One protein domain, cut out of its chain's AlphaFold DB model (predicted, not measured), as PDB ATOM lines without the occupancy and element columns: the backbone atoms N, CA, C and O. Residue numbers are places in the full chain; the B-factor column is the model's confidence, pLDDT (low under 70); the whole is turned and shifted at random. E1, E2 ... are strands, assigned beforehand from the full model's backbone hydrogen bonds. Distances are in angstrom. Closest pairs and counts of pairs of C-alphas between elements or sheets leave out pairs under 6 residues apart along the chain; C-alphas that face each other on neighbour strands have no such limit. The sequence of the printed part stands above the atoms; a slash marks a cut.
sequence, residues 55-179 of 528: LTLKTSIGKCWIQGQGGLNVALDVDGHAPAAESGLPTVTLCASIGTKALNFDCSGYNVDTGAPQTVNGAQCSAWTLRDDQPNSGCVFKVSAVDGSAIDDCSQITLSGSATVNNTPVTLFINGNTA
ATOM      1  N   LEU A  55      12.595 -24.056  35.950       88.38
ATOM      2  CA  LEU A  55      11.272 -24.059  35.343       88.38
ATOM      3  C   LEU A  55      10.782 -25.503  35.272       88.38
ATOM      4  O   LEU A  55      11.449 -26.346  34.676       88.38
ATOM      5  N   THR A  56       9.621 -25.797  35.844       86.88
ATOM      6  CA  THR A  56       8.997 -27.121  35.789       86.88
ATOM      7  C   THR A  56       7.825 -27.108  34.825       86.88
ATOM      8  O   THR A  56       6.897 -26.326  34.966       86.88
ATOM      9  N   LEU A  57       7.866 -28.009  33.855       86.56
ATOM     10  CA  LEU A  57       6.849 -28.262  32.853       86.56
ATOM     11  C   LEU A  57       6.120 -29.557  33.213       86.56
ATOM     12  O   LEU A  57       6.653 -30.658  33.045       86.56
ATOM     13  N   LYS A  58       4.891 -29.450  33.703       84.06
ATOM     14  CA  LYS A  58       4.001 -30.602  33.870       84.06
ATOM     15  C   LYS A  58       3.240 -30.793  32.574       84.06
ATOM     16  O   LYS A  58       2.603 -29.867  32.083       84.06
ATOM     17  N   THR A  59       3.322 -31.985  32.008       83.75
ATOM     18  CA  THR A  59       2.730 -32.302  30.715       83.75
ATOM     19  C   THR A  59       1.818 -33.512  30.825       83.75
ATOM     20  O   THR A  59       2.128 -34.482  31.515       83.75
ATOM     21  N   SER A  60       0.688 -33.479  30.124       79.00
ATOM     22  CA  SER A  60      -0.143 -34.666  29.903       79.00
ATOM     23  C   SER A  60      -0.379 -34.842  28.410       79.00
ATOM     24  O   SER A  60      -1.016 -34.007  27.771       79.00
ATOM     25  N   ILE A  61       0.183 -35.910  27.841       74.12
ATOM     26  CA  ILE A  61      -0.041 -36.272  26.441       74.12
ATOM     27  C   ILE A  61      -1.382 -37.008  26.375       74.12
ATOM     28  O   ILE A  61      -1.535 -38.100  26.923       74.12
ATOM     29  N   GLY A  62      -2.375 -36.391  25.737       65.50
ATOM     30  CA  GLY A  62      -3.665 -37.012  25.465       65.50
ATOM     31  C   GLY A  62      -3.564 -38.161  24.453       65.50
ATOM     32  O   GLY A  62      -2.508 -38.449  23.892       65.50
ATOM     33  N   LYS A  63      -4.693 -38.823  24.175       67.62
ATOM     34  CA  LYS A  63      -4.757 -39.834  23.104       67.62
ATOM     35  C   LYS A  63      -4.401 -39.190  21.756       67.62
ATOM     36  O   LYS A  63      -4.823 -38.062  21.507       67.62
ATOM     37  N   CYS A  64      -3.685 -39.906  20.882       65.81
ATOM     38  CA  CYS A  64      -3.616 -39.499  19.479       65.81
ATOM     39  C   CYS A  64      -5.022 -39.584  18.880       65.81
ATOM     40  O   CYS A  64      -5.703 -40.604  19.027       65.81
ATOM     41  N   TRP A  65      -5.437 -38.552  18.161       62.78
ATOM     42  CA  TRP A  65      -6.621 -38.591  17.316       62.78
ATOM     43  C   TRP A  65      -6.163 -38.778  15.868       62.78
ATOM     44  O   TRP A  65      -5.026 -38.461  15.504       62.78
ATOM     45  N   ILE A  66      -7.043 -39.367  15.057       49.34
ATOM     46  CA  ILE A  66      -6.798 -39.744  13.658       49.34
ATOM     47  C   ILE A  66      -6.092 -38.576  12.939       49.34
ATOM     48  O   ILE A  66      -6.595 -37.458  12.989       49.34
ATOM     49  N   GLN A  67      -4.961 -38.849  12.267       61.12
ATOM     50  CA  GLN A  67      -4.060 -37.885  11.586       61.12
ATOM     51  C   GLN A  67      -2.943 -37.224  12.428       61.12
ATOM     52  O   GLN A  67      -2.473 -36.145  12.071       61.12
ATOM     53  N   GLY A  68      -2.462 -37.856  13.506       58.28
ATOM     54  CA  GLY A  68      -1.252 -37.388  14.212       58.28
ATOM     55  C   GLY A  68      -1.460 -36.123  15.051       58.28
ATOM     56  O   GLY A  68      -0.517 -35.404  15.363       58.28
ATOM     57  N   GLN A  69      -2.701 -35.822  15.428       61.72
ATOM     58  CA  GLN A  69      -2.994 -34.712  16.336       61.72
ATOM     59  C   GLN A  69      -3.116 -35.240  17.766       61.72
ATOM     60  O   GLN A  69      -3.778 -36.251  18.006       61.72
ATOM     61  N   GLY A  70      -2.483 -34.559  18.718       64.44
ATOM     62  CA  GLY A  70      -2.526 -34.907  20.136       64.44
ATOM     63  C   GLY A  70      -2.553 -33.642  20.985       64.44
ATOM     64  O   GLY A  70      -1.808 -32.703  20.733       64.44
ATOM     65  N   GLY A  71      -3.423 -33.594  21.992       64.62
ATOM     66  CA  GLY A  71      -3.392 -32.509  22.973       64.62
ATOM     67  C   GLY A  71      -2.266 -32.747  23.975       64.62
ATOM     68  O   GLY A  71      -2.178 -33.845  24.521       64.62
ATOM     69  N   LEU A  72      -1.427 -31.741  24.226       68.12
ATOM     70  CA  LEU A  72      -0.491 -31.740  25.347       68.12
ATOM     71  C   LEU A  72      -0.893 -30.608  26.285       68.12
ATOM     72  O   LEU A  72      -0.600 -29.452  26.006       68.12
ATOM     73  N   ASN A  73      -1.540 -30.914  27.404       69.38
ATOM     74  CA  ASN A  73      -1.740 -29.857  28.392       69.38
ATOM     75  C   ASN A  73      -0.419 -29.617  29.102       69.38
ATOM     76  O   ASN A  73       0.226 -30.572  29.539       69.38
ATOM     77  N   VAL A  74      -0.040 -28.350  29.190       72.31
ATOM     78  CA  VAL A  74       1.182 -27.890  29.827       72.31
ATOM     79  C   VAL A  74       0.783 -27.051  31.035       72.31
ATOM     80  O   VAL A  74      -0.125 -26.239  30.932       72.31
ATOM     81  N   ALA A  75       1.449 -27.253  32.166       77.94
ATOM     82  CA  ALA A  75       1.453 -26.321  33.285       77.94
ATOM     83  C   ALA A  75       2.907 -25.983  33.625       77.94
ATOM     84  O   ALA A  75       3.778 -26.855  33.551       77.94
ATOM     85  N   LEU A  76       3.163 -24.716  33.939       82.19
ATOM     86  CA  LEU A  76       4.500 -24.183  34.174       82.19
ATOM     87  C   LEU A  76       4.598 -23.665  35.593       82.19
ATOM     88  O   LEU A  76       3.771 -22.855  35.990       82.19
ATOM     89  N   ASP A  77       5.652 -24.075  36.285       81.00
ATOM     90  CA  ASP A  77       6.021 -23.525  37.582       81.00
ATOM     91  C   ASP A  77       7.446 -22.952  37.484       81.00
ATOM     92  O   ASP A  77       8.375 -23.666  37.098       81.00
ATOM     93  N   VAL A  78       7.645 -21.679  37.824       79.31
ATOM     94  CA  VAL A  78       8.964 -21.038  37.955       79.31
ATOM     95  C   VAL A  78       9.394 -21.145  39.415       79.31
ATOM     96  O   VAL A  78       8.692 -20.670  40.300       79.31
ATOM     97  N   ASP A  79      10.518 -21.814  39.689       80.50
ATOM     98  CA  ASP A  79      11.003 -22.071  41.057       80.50
ATOM     99  C   ASP A  79       9.937 -22.651  42.020       80.50
ATOM    100  O   ASP A  79       9.974 -22.422  43.225       80.50
ATOM    101  N   GLY A  80       8.997 -23.442  41.488       75.19
ATOM    102  CA  GLY A  80       7.928 -24.084  42.263       75.19
ATOM    103  C   GLY A  80       6.679 -23.225  42.488       75.19
ATOM    104  O   GLY A  80       5.775 -23.664  43.199       75.19
ATOM    105  N   HIS A  81       6.606 -22.047  41.871       75.00
ATOM    106  CA  HIS A  81       5.470 -21.129  41.939       75.00
ATOM    107  C   HIS A  81       4.889 -20.864  40.547       75.00
ATOM    108  O   HIS A  81       5.559 -21.106  39.542       75.00
ATOM    109  N   ALA A  82       3.657 -20.352  40.477       74.12
ATOM    110  CA  ALA A  82       3.122 -19.856  39.213       74.12
ATOM    111  C   ALA A  82       4.058 -18.755  38.659       74.12
ATOM    112  O   ALA A  82       4.636 -18.000  39.446       74.12
ATOM    113  N   PRO A  83       4.281 -18.687  37.336       72.50
ATOM    114  CA  PRO A  83       5.090 -17.633  36.734       72.50
ATOM    115  C   PRO A  83       4.454 -16.288  37.076       72.50
ATOM    116  O   PRO A  83       3.273 -16.158  36.839       72.50
ATOM    117  N   ALA A  84       5.201 -15.315  37.595       68.81
ATOM    118  CA  ALA A  84       4.704 -13.958  37.837       68.81
ATOM    119  C   ALA A  84       5.348 -12.982  36.844       68.81
ATOM    120  O   ALA A  84       6.537 -13.128  36.522       68.81
ATOM    121  N   ALA A  85       4.598 -11.977  36.379       60.72
ATOM    122  CA  ALA A  85       5.080 -10.999  35.399       60.72
ATOM    123  C   ALA A  85       6.378 -10.296  35.852       60.72
ATOM    124  O   ALA A  85       7.315 -10.133  35.065       60.72
ATOM    125  N   GLU A  86       6.487  -9.984  37.143       51.81
ATOM    126  CA  GLU A  86       7.623  -9.276  37.749       51.81
ATOM    127  C   GLU A  86       8.945 -10.055  37.703       51.81
ATOM    128  O   GLU A  86      10.032  -9.478  37.623       51.81
ATOM    129  N   SER A  87       8.870 -11.388  37.716       65.50
ATOM    130  CA  SER A  87      10.050 -12.263  37.672       65.50
ATOM    131  C   SER A  87      10.551 -12.508  36.244       65.50
ATOM    132  O   SER A  87      11.631 -13.072  36.048       65.50
ATOM    133  N   GLY A  88       9.798 -12.039  35.244       77.25
ATOM    134  CA  GLY A  88      10.005 -12.315  33.833       77.25
ATOM    135  C   GLY A  88       9.245 -13.548  33.364       77.25
ATOM    136  O   GLY A  88       9.298 -14.617  33.971       77.25
ATOM    137  N   LEU A  89       8.594 -13.416  32.213       84.38
ATOM    138  CA  LEU A  89       7.833 -14.503  31.616       84.38
ATOM    139  C   LEU A  89       8.782 -15.498  30.917       84.38
ATOM    140  O   LEU A  89       9.634 -15.095  30.111       84.38
ATOM    141  N   PRO A  90       8.690 -16.807  31.214       89.75
ATOM    142  CA  PRO A  90       9.563 -17.803  30.622       89.75
ATOM    143  C   PRO A  90       9.298 -17.956  29.123       89.75
ATOM    144  O   PRO A  90       8.161 -18.044  28.662       89.75
ATOM    145  N   THR A  91      10.385 -18.060  28.364       91.00
ATOM    146  CA  THR A  91      10.389 -18.546  26.984       91.00
ATOM    147  C   THR A  91      10.865 -19.988  26.980       91.00
ATOM    148  O   THR A  91      11.954 -20.284  27.475       91.00
ATOM    149  N   VAL A  92      10.066 -20.884  26.412       92.06
ATOM    150  CA  VAL A  92      10.331 -22.320  26.352       92.06
ATOM    151  C   VAL A  92      10.484 -22.739  24.896       92.06
ATOM    152  O   VAL A  92       9.672 -22.393  24.043       92.06
ATOM    153  N   THR A  93      11.535 -23.501  24.603       92.50
ATOM    154  CA  THR A  93      11.701 -24.212  23.331       92.50
ATOM    155  C   THR A  93      11.567 -25.707  23.582       92.50
ATOM    156  O   THR A  93      12.347 -26.261  24.356       92.50
ATOM    157  N   LEU A  94      10.595 -26.354  22.935       93.25
ATOM    158  CA  LEU A  94      10.305 -27.782  23.068       93.25
ATOM    159  C   LEU A  94      10.452 -28.511  21.735       93.25
ATOM    160  O   LEU A  94       9.869 -28.122  20.722       93.25
ATOM    161  N   CYS A  95      11.196 -29.610  21.774       92.81
ATOM    162  CA  CYS A  95      11.369 -30.568  20.695       92.81
ATOM    163  C   CYS A  95      10.756 -31.910  21.112       92.81
ATOM    164  O   CYS A  95      10.891 -32.330  22.265       92.81
ATOM    165  N   ALA A  96      10.132 -32.614  20.170       92.00
ATOM    166  CA  ALA A  96       9.520 -33.916  20.413       92.00
ATOM    167  C   ALA A  96      10.194 -35.021  19.586       92.00
ATOM    168  O   ALA A  96      10.658 -34.794  18.466       92.00
ATOM    169  N   SER A  97      10.240 -36.231  20.142       92.50
ATOM    170  CA  SER A  97      10.798 -37.413  19.478       92.50
ATOM    171  C   SER A  97      10.067 -38.693  19.883       92.50
ATOM    172  O   SER A  97       9.467 -38.745  20.951       92.50
ATOM    173  N   ILE A  98      10.121 -39.728  19.042       91.00
ATOM    174  CA  ILE A  98       9.711 -41.101  19.381       91.00
ATOM    175  C   ILE A  98      10.901 -42.016  19.106       91.00
ATOM    176  O   ILE A  98      11.295 -42.216  17.952       91.00
ATOM    177  N   GLY A  99      11.508 -42.548  20.167       90.69
ATOM    178  CA  GLY A  99      12.786 -43.252  20.065       90.69
ATOM    179  C   GLY A  99      13.854 -42.342  19.449       90.69
ATOM    180  O   GLY A  99      14.182 -41.300  20.001       90.69
ATOM    181  N   THR A 100      14.382 -42.713  18.282       88.62
ATOM    182  CA  THR A 100      15.376 -41.905  17.548       88.62
ATOM    183  C   THR A 100      14.764 -41.003  16.474       88.62
ATOM    184  O   THR A 100      15.499 -40.332  15.751       88.62
ATOM    185  N   LYS A 101      13.437 -41.018  16.299       89.44
ATOM    186  CA  LYS A 101      12.755 -40.236  15.264       89.44
ATOM    187  C   LYS A 101      12.400 -38.860  15.792       89.44
ATOM    188  O   LYS A 101      11.687 -38.745  16.786       89.44
ATOM    189  N   ALA A 102      12.853 -37.826  15.097       91.81
ATOM    190  CA  ALA A 102      12.492 -36.454  15.405       91.81
ATOM    191  C   ALA A 102      11.085 -36.132  14.861       91.81
ATOM    192  O   ALA A 102      10.701 -36.613  13.789       91.81
ATOM    193  N   LEU A 103      10.318 -35.333  15.602       91.00
ATOM    194  CA  LEU A 103       8.972 -34.908  15.224       91.00
ATOM    195  C   LEU A 103       8.948 -33.403  14.947       91.00
ATOM    196  O   LEU A 103       9.557 -32.624  15.676       91.00
ATOM    197  N   ASN A 104       8.202 -32.990  13.925       90.06
ATOM    198  CA  ASN A 104       7.767 -31.609  13.775       90.06
ATOM    199  C   ASN A 104       6.679 -31.328  14.808       90.06
ATOM    200  O   ASN A 104       5.684 -32.053  14.879       90.06
ATOM    201  N   PHE A 105       6.903 -30.285  15.591       85.38
ATOM    202  CA  PHE A 105       6.129 -29.908  16.756       85.38
ATOM    203  C   PHE A 105       5.568 -28.502  16.525       85.38
ATOM    204  O   PHE A 105       6.263 -27.507  16.717       85.38
ATOM    205  N   ASP A 106       4.323 -28.431  16.054       85.38
ATOM    206  CA  ASP A 106       3.616 -27.170  15.814       85.38
ATOM    207  C   ASP A 106       2.666 -26.885  16.975       85.38
ATOM    208  O   ASP A 106       1.883 -27.753  17.359       85.38
ATOM    209  N   CYS A 107       2.754 -25.685  17.537       83.44
ATOM    210  CA  CYS A 107       2.050 -25.289  18.742       83.44
ATOM    211  C   CYS A 107       0.981 -24.246  18.437       83.44
ATOM    212  O   CYS A 107       1.287 -23.124  18.042       83.44
ATOM    213  N   SER A 108      -0.277 -24.591  18.708       83.06
ATOM    214  CA  SER A 108      -1.367 -23.627  18.810       83.06
ATOM    215  C   SER A 108      -1.620 -23.325  20.285       83.06
ATOM    216  O   SER A 108      -2.363 -24.034  20.967       83.06
ATOM    217  N   GLY A 109      -0.945 -22.292  20.779       75.38
ATOM    218  CA  GLY A 109      -0.985 -21.869  22.172       75.38
ATOM    219  C   GLY A 109      -2.277 -21.165  22.603       75.38
ATOM    220  O   GLY A 109      -2.958 -20.550  21.785       75.38
ATOM    221  N   TYR A 110      -2.572 -21.211  23.901       78.62
ATOM    222  CA  TYR A 110      -3.473 -20.292  24.601       78.62
ATOM    223  C   TYR A 110      -2.691 -19.660  25.761       78.62
ATOM    224  O   TYR A 110      -1.925 -20.347  26.435       78.62
ATOM    225  N   ASN A 111      -2.831 -18.343  25.938       78.44
ATOM    226  CA  ASN A 111      -2.046 -17.530  26.886       78.44
ATOM    227  C   ASN A 111      -0.517 -17.590  26.681       78.44
ATOM    228  O   ASN A 111       0.268 -17.357  27.597       78.44
ATOM    229  N   VAL A 112      -0.077 -17.855  25.446       85.25
ATOM    230  CA  VAL A 112       1.337 -17.826  25.054       85.25
ATOM    231  C   VAL A 112       1.521 -17.106  23.722       85.25
ATOM    232  O   VAL A 112       0.664 -17.174  22.838       85.25
ATOM    233  N   ASP A 113       2.655 -16.434  23.567       83.56
ATOM    234  CA  ASP A 113       3.143 -15.932  22.292       83.56
ATOM    235  C   ASP A 113       3.947 -17.022  21.603       83.56
ATOM    236  O   ASP A 113       5.006 -17.430  22.082       83.56
ATOM    237  N   THR A 114       3.452 -17.511  20.469       87.06
ATOM    238  CA  THR A 114       4.194 -18.472  19.659       87.06
ATOM    239  C   THR A 114       5.314 -17.752  18.913       87.06
ATOM    240  O   THR A 114       5.098 -16.840  18.115       87.06
ATOM    241  N   GLY A 115       6.548 -18.155  19.201       86.06
ATOM    242  CA  GLY A 115       7.723 -17.724  18.460       86.06
ATOM    243  C   GLY A 115       7.829 -18.448  17.119       86.06
ATOM    244  O   GLY A 115       7.129 -19.425  16.846       86.06
ATOM    245  N   ALA A 116       8.754 -17.993  16.274       87.81
ATOM    246  CA  ALA A 116       9.089 -18.727  15.061       87.81
ATOM    247  C   ALA A 116       9.598 -20.141  15.427       87.81
ATOM    248  O   ALA A 116      10.472 -20.252  16.296       87.81
ATOM    249  N   PRO A 117       9.101 -21.212  14.775       86.38
ATOM    250  CA  PRO A 117       9.597 -22.563  15.004       86.38
ATOM    251  C   PRO A 117      11.109 -22.630  14.792       86.38
ATOM    252  O   PRO A 117      11.635 -22.112  13.803       86.38
ATOM    253  N   GLN A 118      11.818 -23.292  15.701       89.38
ATOM    254  CA  GLN A 118      13.256 -23.505  15.572       89.38
ATOM    255  C   GLN A 118      13.527 -24.870  14.959       89.38
ATOM    256  O   GLN A 118      12.913 -25.856  15.342       89.38
ATOM    257  N   THR A 119      14.457 -24.962  14.010       88.88
ATOM    258  CA  THR A 119      14.846 -26.263  13.454       88.88
ATOM    259  C   THR A 119      16.026 -26.833  14.237       88.88
ATOM    260  O   THR A 119      17.116 -26.265  14.195       88.88
ATOM    261  N   VAL A 120      15.834 -27.969  14.907       84.50
ATOM    262  CA  VAL A 120      16.883 -28.694  15.640       84.50
ATOM    263  C   VAL A 120      16.995 -30.104  15.070       84.50
ATOM    264  O   VAL A 120      16.033 -30.864  15.081       84.50
ATOM    265  N   ASN A 121      18.166 -30.454  14.528       83.19
ATOM    266  CA  ASN A 121      18.421 -31.747  13.870       83.19
ATOM    267  C   ASN A 121      17.376 -32.130  12.799       83.19
ATOM    268  O   ASN A 121      17.037 -33.299  12.638       83.19
ATOM    269  N   GLY A 122      16.848 -31.140  12.074       85.81
ATOM    270  CA  GLY A 122      15.829 -31.349  11.041       85.81
ATOM    271  C   GLY A 122      14.388 -31.456  11.553       85.81
ATOM    272  O   GLY A 122      13.484 -31.474  10.726       85.81
ATOM    273  N   ALA A 123      14.154 -31.468  12.870       87.50
ATOM    274  CA  ALA A 123      12.820 -31.317  13.448       87.50
ATOM    275  C   ALA A 123      12.481 -29.854  13.712       87.50
ATOM    276  O   ALA A 123      13.327 -29.088  14.174       87.50
ATOM    277  N   GLN A 124      11.227 -29.484  13.466       92.38
ATOM    278  CA  GLN A 124      10.681 -28.223  13.951       92.38
ATOM    279  C   GLN A 124      10.312 -28.345  15.429       92.38
ATOM    280  O   GLN A 124       9.424 -29.104  15.797       92.38
ATOM    281  N   CYS A 125      11.003 -27.584  16.264       93.25
ATOM    282  CA  CYS A 125      10.715 -27.389  17.671       93.25
ATOM    283  C   CYS A 125       9.879 -26.124  17.845       93.25
ATOM    284  O   CYS A 125      10.130 -25.102  17.198       93.25
ATOM    285  N   SER A 126       8.912 -26.174  18.752       92.12
ATOM    286  CA  SER A 126       8.105 -25.006  19.068       92.12
ATOM    287  C   SER A 126       8.836 -24.135  20.075       92.12
ATOM    288  O   SER A 126       9.261 -24.629  21.117       92.12
ATOM    289  N   ALA A 127       8.913 -22.838  19.796       91.12
ATOM    290  CA  ALA A 127       9.281 -21.828  20.776       91.12
ATOM    291  C   ALA A 127       8.031 -21.035  21.156       91.12
ATOM    292  O   ALA A 127       7.253 -20.664  20.277       91.12
ATOM    293  N   TRP A 128       7.820 -20.786  22.439       90.25
ATOM    294  CA  TRP A 128       6.747 -19.916  22.904       90.25
ATOM    295  C   TRP A 128       7.137 -19.226  24.205       90.25
ATOM    296  O   TRP A 128       7.928 -19.748  24.991       90.25
ATOM    297  N   THR A 129       6.588 -18.038  24.411       88.50
ATOM    298  CA  THR A 129       6.781 -17.222  25.610       88.50
ATOM    299  C   THR A 129       5.447 -17.121  26.323       88.50
ATOM    300  O   THR A 129       4.423 -16.926  25.668       88.50
ATOM    301  N   LEU A 130       5.425 -17.296  27.644       85.12
ATOM    302  CA  LEU A 130       4.209 -17.012  28.401       85.12
ATOM    303  C   LEU A 130       3.809 -15.553  28.193       85.12
ATOM    304  O   LEU A 130       4.678 -14.686  28.188       85.12
ATOM    305  N   ARG A 131       2.517 -15.300  27.971       76.25
ATOM    306  CA  ARG A 131       2.005 -13.926  27.868       76.25
ATOM    307  C   ARG A 131       1.746 -13.304  29.223       76.25
ATOM    308  O   ARG A 131       1.787 -12.085  29.315       76.25
ATOM    309  N   ASP A 132       1.455 -14.141  30.209       73.31
ATOM    310  CA  ASP A 132       0.942 -13.702  31.491       73.31
ATOM    311  C   ASP A 132       1.167 -14.755  32.586       73.31
ATOM    312  O   ASP A 132       1.562 -15.892  32.290       73.31
ATOM    313  N   ASP A 133       0.904 -14.372  33.832       68.25
ATOM    314  CA  ASP A 133       0.973 -15.201  35.042       68.25
ATOM    315  C   ASP A 133      -0.223 -16.151  35.233       68.25
ATOM    316  O   ASP A 133      -0.260 -16.977  36.151       68.25
ATOM    317  N   GLN A 134      -1.181 -16.087  34.309       62.66
ATOM    318  CA  GLN A 134      -2.442 -16.797  34.417       62.66
ATOM    319  C   GLN A 134      -2.266 -18.323  34.545       62.66
ATOM    320  O   GLN A 134      -1.583 -18.966  33.724       62.66
ATOM    321  N   PRO A 135      -2.974 -18.954  35.506       55.41
ATOM    322  CA  PRO A 135      -3.104 -20.399  35.538       55.41
ATOM    323  C   PRO A 135      -3.836 -20.859  34.269       55.41
ATOM    324  O   PRO A 135      -4.806 -20.246  33.828       55.41
ATOM    325  N   ASN A 136      -3.391 -21.972  33.680       65.06
ATOM    326  CA  ASN A 136      -3.805 -22.459  32.352       65.06
ATOM    327  C   ASN A 136      -3.167 -21.705  31.178       65.06
ATOM    328  O   ASN A 136      -3.844 -21.300  30.235       65.06
ATOM    329  N   SER A 137      -1.846 -21.589  31.188       70.56
ATOM    330  CA  SER A 137      -1.088 -21.357  29.961       70.56
ATOM    331  C   SER A 137      -0.678 -22.687  29.351       70.56
ATOM    332  O   SER A 137      -0.115 -23.536  30.036       70.56
ATOM    333  N   GLY A 138      -0.960 -22.898  28.070       71.38
ATOM    334  CA  GLY A 138      -0.673 -24.182  27.447       71.38
ATOM    335  C   GLY A 138      -0.760 -24.148  25.938       71.38
ATOM    336  O   GLY A 138      -0.852 -23.093  25.310       71.38
ATOM    337  N   CYS A 139      -0.675 -25.325  25.331       76.88
ATOM    338  CA  CYS A 139      -0.648 -25.411  23.888       76.88
ATOM    339  C   CYS A 139      -1.222 -26.718  23.358       76.88
ATOM    340  O   CYS A 139      -0.945 -27.798  23.861       76.88
ATOM    341  N   VAL A 140      -2.018 -26.622  22.297       77.06
ATOM    342  CA  VAL A 140      -2.461 -27.790  21.541       77.06
ATOM    343  C   VAL A 140      -1.468 -28.020  20.415       77.06
ATOM    344  O   VAL A 140      -1.269 -27.137  19.580       77.06
ATOM    345  N   PHE A 141      -0.859 -29.204  20.376       77.31
ATOM    346  CA  PHE A 141       0.196 -29.483  19.413       77.31
ATOM    347  C   PHE A 141      -0.288 -30.351  18.260       77.31
ATOM    348  O   PHE A 141      -1.114 -31.255  18.401       77.31
ATOM    349  N   LYS A 142       0.285 -30.097  17.091       83.38
ATOM    350  CA  LYS A 142       0.238 -31.019  15.962       83.38
ATOM    351  C   LYS A 142       1.609 -31.648  15.835       83.38
ATOM    352  O   LYS A 142       2.612 -30.940  15.743       83.38
ATOM    353  N   VAL A 143       1.637 -32.978  15.840       86.25
ATOM    354  CA  VAL A 143       2.874 -33.738  15.712       86.25
ATOM    355  C   VAL A 143       2.893 -34.480  14.388       86.25
ATOM    356  O   VAL A 143       1.932 -35.127  13.988       86.25
ATOM    357  N   SER A 144       4.004 -34.380  13.673       89.69
ATOM    358  CA  SER A 144       4.239 -35.203  12.486       89.69
ATOM    359  C   SER A 144       5.676 -35.685  12.488       89.69
ATOM    360  O   SER A 144       6.574 -34.953  12.895       89.69
ATOM    361  N   ALA A 145       5.916 -36.926  12.075       89.50
ATOM    362  CA  ALA A 145       7.282 -37.406  11.959       89.50
ATOM    363  C   ALA A 145       7.988 -36.656  10.823       89.50
ATOM    364  O   ALA A 145       7.416 -36.467   9.748       89.50
ATOM    365  N   VAL A 146       9.234 -36.234  11.049       89.25
ATOM    366  CA  VAL A 146      10.026 -35.510  10.035       89.25
ATOM    367  C   VAL A 146      10.223 -36.356   8.771       89.25
ATOM    368  O   VAL A 146      10.259 -35.824   7.664       89.25
ATOM    369  N   ASP A 147      10.302 -37.679   8.925       89.69
ATOM    370  CA  ASP A 147      10.418 -38.649   7.829       89.69
ATOM    371  C   ASP A 147       9.076 -38.969   7.132       89.69
ATOM    372  O   ASP A 147       9.042 -39.781   6.208       89.69
ATOM    373  N   GLY A 148       7.970 -38.353   7.568       89.81
ATOM    374  CA  GLY A 148       6.620 -38.593   7.055       89.81
ATOM    375  C   GLY A 148       5.975 -39.902   7.521       89.81
ATOM    376  O   GLY A 148       4.881 -40.229   7.059       89.81
ATOM    377  N   SER A 149       6.617 -40.666   8.414       88.19
ATOM    378  CA  SER A 149       6.028 -41.890   8.962       88.19
ATOM    379  C   SER A 149       4.835 -41.607   9.883       88.19
ATOM    380  O   SER A 149       4.724 -40.542  10.497       88.19
ATOM    381  N   ALA A 150       3.910 -42.567   9.960       87.44
ATOM    382  CA  ALA A 150       2.771 -42.481  10.864       87.44
ATOM    383  C   ALA A 150       3.231 -42.555  12.329       87.44
ATOM    384  O   ALA A 150       4.183 -43.262  12.666       87.44
ATOM    385  N   ILE A 151       2.534 -41.812  13.190       86.81
ATOM    386  CA  ILE A 151       2.697 -41.862  14.642       86.81
ATOM    387  C   ILE A 151       1.533 -42.686  15.187       86.81
ATOM    388  O   ILE A 151       0.410 -42.188  15.277       86.81
ATOM    389  N   ASP A 152       1.804 -43.945  15.518       84.38
ATOM    390  CA  ASP A 152       0.765 -44.891  15.947       84.38
ATOM    391  C   ASP A 152       0.493 -44.825  17.462       84.38
ATOM    392  O   ASP A 152      -0.569 -45.245  17.921       84.38
ATOM    393  N   ASP A 153       1.431 -44.276  18.242       85.69
ATOM    394  CA  ASP A 153       1.354 -44.209  19.703       85.69
ATOM    395  C   ASP A 153       2.021 -42.939  20.265       85.69
ATOM    396  O   ASP A 153       3.245 -42.830  20.357       85.69
ATOM    397  N   CYS A 154       1.201 -41.970  20.679       84.31
ATOM    398  CA  CYS A 154       1.658 -40.701  21.253       84.31
ATOM    399  C   CYS A 154       2.238 -40.881  22.659       84.31
ATOM    400  O   CYS A 154       2.964 -40.004  23.118       84.31
ATOM    401  N   SER A 155       1.963 -41.997  23.345       84.31
ATOM    402  CA  SER A 155       2.529 -42.247  24.676       84.31
ATOM    403  C   SER A 155       4.045 -42.465  24.641       84.31
ATOM    404  O   SER A 155       4.713 -42.323  25.662       84.31
ATOM    405  N   GLN A 156       4.601 -42.743  23.456       88.00
ATOM    406  CA  GLN A 156       6.040 -42.888  23.228       88.00
ATOM    407  C   GLN A 156       6.745 -41.556  22.950       88.00
ATOM    408  O   GLN A 156       7.964 -41.535  22.759       88.00
ATOM    409  N   ILE A 157       6.001 -40.444  22.889       89.56
ATOM    410  CA  ILE A 157       6.590 -39.130  22.650       89.56
ATOM    411  C   ILE A 157       7.415 -38.727  23.869       89.56
ATOM    412  O   ILE A 157       6.910 -38.593  24.980       89.56
ATOM    413  N   THR A 158       8.696 -38.482  23.625       90.44
ATOM    414  CA  THR A 158       9.625 -37.897  24.585       90.44
ATOM    415  C   THR A 158       9.845 -36.433  24.230       90.44
ATOM    416  O   THR A 158      10.103 -36.097  23.068       90.44
ATOM    417  N   LEU A 159       9.742 -35.565  25.234       92.44
ATOM    418  CA  LEU A 159       9.973 -34.131  25.105       92.44
ATOM    419  C   LEU A 159      11.373 -33.779  25.609       92.44
ATOM    420  O   LEU A 159      11.825 -34.277  26.637       92.44
ATOM    421  N   SER A 160      12.036 -32.888  24.887       92.94
ATOM    422  CA  SER A 160      13.312 -32.273  25.259       92.94
ATOM    423  C   SER A 160      13.220 -30.775  25.008       92.94
ATOM    424  O   SER A 160      12.372 -30.326  24.232       92.94
ATOM    425  N   GLY A 161      14.053 -29.972  25.662       93.25
ATOM    426  CA  GLY A 161      13.906 -28.533  25.520       93.25
ATOM    427  C   GLY A 161      14.870 -27.696  26.332       93.25
ATOM    428  O   GLY A 161      15.754 -28.190  27.027       93.25
ATOM    429  N   SER A 162      14.679 -26.392  26.220       93.50
ATOM    430  CA  SER A 162      15.380 -25.388  27.009       93.50
ATOM    431  C   SER A 162      14.430 -24.264  27.368       93.50
ATOM    432  O   SER A 162      13.490 -23.988  26.620       93.50
ATOM    433  N   ALA A 163      14.709 -23.582  28.471       93.19
ATOM    434  CA  ALA A 163      13.951 -22.420  28.883       93.19
ATOM    435  C   ALA A 163      14.866 -21.254  29.247       93.19
ATOM    436  O   ALA A 163      15.998 -21.443  29.703       93.19
ATOM    437  N   THR A 164      14.358 -20.045  29.045       91.50
ATOM    438  CA  THR A 164      14.990 -18.807  29.493       91.50
ATOM    439  C   THR A 164      13.964 -17.923  30.175       91.50
ATOM    440  O   THR A 164      12.860 -17.777  29.657       91.50
ATOM    441  N   VAL A 165      14.348 -17.265  31.261       88.56
ATOM    442  CA  VAL A 165      13.576 -16.177  31.871       88.56
ATOM    443  C   VAL A 165      14.397 -14.904  31.731       88.56
ATOM    444  O   VAL A 165      15.576 -14.898  32.081       88.56
ATOM    445  N   ASN A 166      13.827 -13.845  31.148       84.44
ATOM    446  CA  ASN A 166      14.554 -12.598  30.862       84.44
ATOM    447  C   ASN A 166      15.886 -12.831  30.118       84.44
ATOM    448  O   ASN A 166      16.924 -12.278  30.474       84.44
ATOM    449  N   ASN A 167      15.873 -13.709  29.108       85.00
ATOM    450  CA  ASN A 167      17.054 -14.163  28.355       85.00
ATOM    451  C   ASN A 167      18.128 -14.903  29.180       85.00
ATOM    452  O   ASN A 167      19.174 -15.259  28.636       85.00
ATOM    453  N   THR A 168      17.883 -15.178  30.462       87.31
ATOM    454  CA  THR A 168      18.771 -15.982  31.306       87.31
ATOM    455  C   THR A 168      18.351 -17.447  31.232       87.31
ATOM    456  O   THR A 168      17.189 -17.750  31.506       87.31
ATOM    457  N   PRO A 169      19.247 -18.374  30.849       91.00
ATOM    458  CA  PRO A 169      18.939 -19.800  30.840       91.00
ATOM    459  C   PRO A 169      18.555 -20.307  32.229       91.00
ATOM    460  O   PRO A 169      19.270 -20.054  33.196       91.00
ATOM    461  N   VAL A 170      17.469 -21.073  32.298       90.88
ATOM    462  CA  VAL A 170      17.015 -21.748  33.522       90.88
ATOM    463  C   VAL A 170      16.979 -23.256  33.308       90.88
ATOM    464  O   VAL A 170      16.870 -23.739  32.176       90.88
ATOM    465  N   THR A 171      17.085 -24.022  34.394       91.19
ATOM    466  CA  THR A 171      16.992 -25.484  34.308       91.19
ATOM    467  C   THR A 171      15.545 -25.874  34.037       91.19
ATOM    468  O   THR A 171      14.680 -25.623  34.868       91.19
ATOM    469  N   LEU A 172      15.278 -26.490  32.884       92.88
ATOM    470  CA  LEU A 172      13.952 -26.995  32.538       92.88
ATOM    471  C   LEU A 172      13.777 -28.415  33.092       92.88
ATOM    472  O   LEU A 172      14.593 -29.290  32.810       92.88
ATOM    473  N   PHE A 173      12.700 -28.658  33.826       91.19
ATOM    474  CA  PHE A 173      12.232 -29.983  34.220       91.19
ATOM    475  C   PHE A 173      10.963 -30.318  33.437       91.19
ATOM    476  O   PHE A 173      10.091 -29.472  33.312       91.19
ATOM    477  N   ILE A 174      10.829 -31.536  32.922       91.56
ATOM    478  CA  ILE A 174       9.628 -32.031  32.241       91.56
ATOM    479  C   ILE A 174       9.128 -33.254  33.004       91.56
ATOM    480  O   ILE A 174       9.839 -34.253  33.126       91.56
ATOM    481  N   ASN A 175       7.909 -33.175  33.541       87.31
ATOM    482  CA  ASN A 175       7.304 -34.214  34.383       87.31
ATOM    483  C   ASN A 175       8.229 -34.664  35.532       87.31
ATOM    484  O   ASN A 175       8.358 -35.855  35.804       87.31
ATOM    485  N   GLY A 176       8.920 -33.709  36.162       85.75
ATOM    486  CA  GLY A 176       9.848 -33.963  37.272       85.75
ATOM    487  C   GLY A 176      11.254 -34.428  36.871       85.75
ATOM    488  O   GLY A 176      12.112 -34.541  37.739       85.75
ATOM    489  N   ASN A 177      11.535 -34.650  35.582       87.19
ATOM    490  CA  ASN A 177      12.868 -35.027  35.103       87.19
ATOM    491  C   ASN A 177      13.581 -33.822  34.493       87.19
ATOM    492  O   ASN A 177      12.952 -33.055  33.771       87.19
ATOM    493  N   THR A 178      14.884 -33.652  34.722       87.44
ATOM    494  CA  THR A 178      15.656 -32.610  34.028       87.44
ATOM    495  C   THR A 178      15.564 -32.836  32.521       87.44
ATOM    496  O   THR A 178      15.907 -33.911  32.031       87.44
ATOM    497  N   ALA A 179      15.079 -31.835  31.790       86.44
ATOM    498  CA  ALA A 179      15.003 -31.891  30.345       86.44
ATOM    499  C   ALA A 179      16.420 -31.978  29.787       86.44
ATOM    500  O   ALA A 179      17.268 -31.125  30.062       86.44
TER     501      ALA A 179
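This is residues 55 to 179 of the 528 residues of an uncharacterized protein of Synchytrium microbalum (UniProt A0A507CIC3). An elongated barrel of seven strands, E1, E2, E8, E4, E3, E9 and E10, closes on itself, with a loose seam between E2 and E8. The ring forks at E3: E4 continues it, while E7, with the short E5 and E6 along its other edge, makes a small flap that branches off E3. The printed part has 125 residues, with no named helix and ten named strands, E1 to E10 along the chain. The class is all strand and the sheet is mixed. The whole is compact, with a radius of gyration of the C-alphas of 13.9 A and spans of 43 by 26 by 25 A.

E1, residues 55 to 61, and E2, residues 69 to 78, form an antiparallel hairpin, with N 56 and O 77 2.8 A apart. E8, residues 138 to 145, is the antiparallel neighbour of E2; C-alphas 74 and 138 face each other at 4.8 A, but no N and O pair across these strands is within hydrogen-bond range. E4, residues 101 to 110, is antiparallel to E8, with N 104 and O 144 2.8 A apart. E3, residues 90 to 98, forms a hairpin with E4, with N 98 and O 101 2.9 A apart. E9, residues 157 to 165, is antiparallel to E3, with N 91 and O 164 2.8 A apart. E10, residues 168 to 174, forms a hairpin with E9, with N 168 and O 165 2.8 A apart. E10 and E1 are parallel and close the ring, with N 57 and O 173 2.7 A apart. E7, residues 123 to 130, is antiparallel to E3 and on the same side of it as E4, with N 92 and O 128 2.8 A apart. On the other side of E7 are E5, residues 112 to 114, with N 113 and O 129 2.8 A apart, and E6, residues 118 to 120, with N 125 and O 118 2.7 A apart; E6 and E7 form a hairpin.

E1 begins at C-alpha 55 (11.272, -24.059, 35.343). The longer strands are E2, 28.2 A, E4, 27.4 A, E3, 25.9 A, and E9, 25.7 A. E10, 18.5 A, ends at C-alpha 174 (9.628, -32.031, 32.241).

The two C-alphas farthest apart, those of Glu 86 and Ser 149, are separated by 43.5 A. The printed part has no cut. The links E2 to E3 and E8 to E9, 11 residues each, are long. The mean pLDDT of the printed part is 82.2; residues 62 to 73, 84 to 87 and 133 to 136 are under 70.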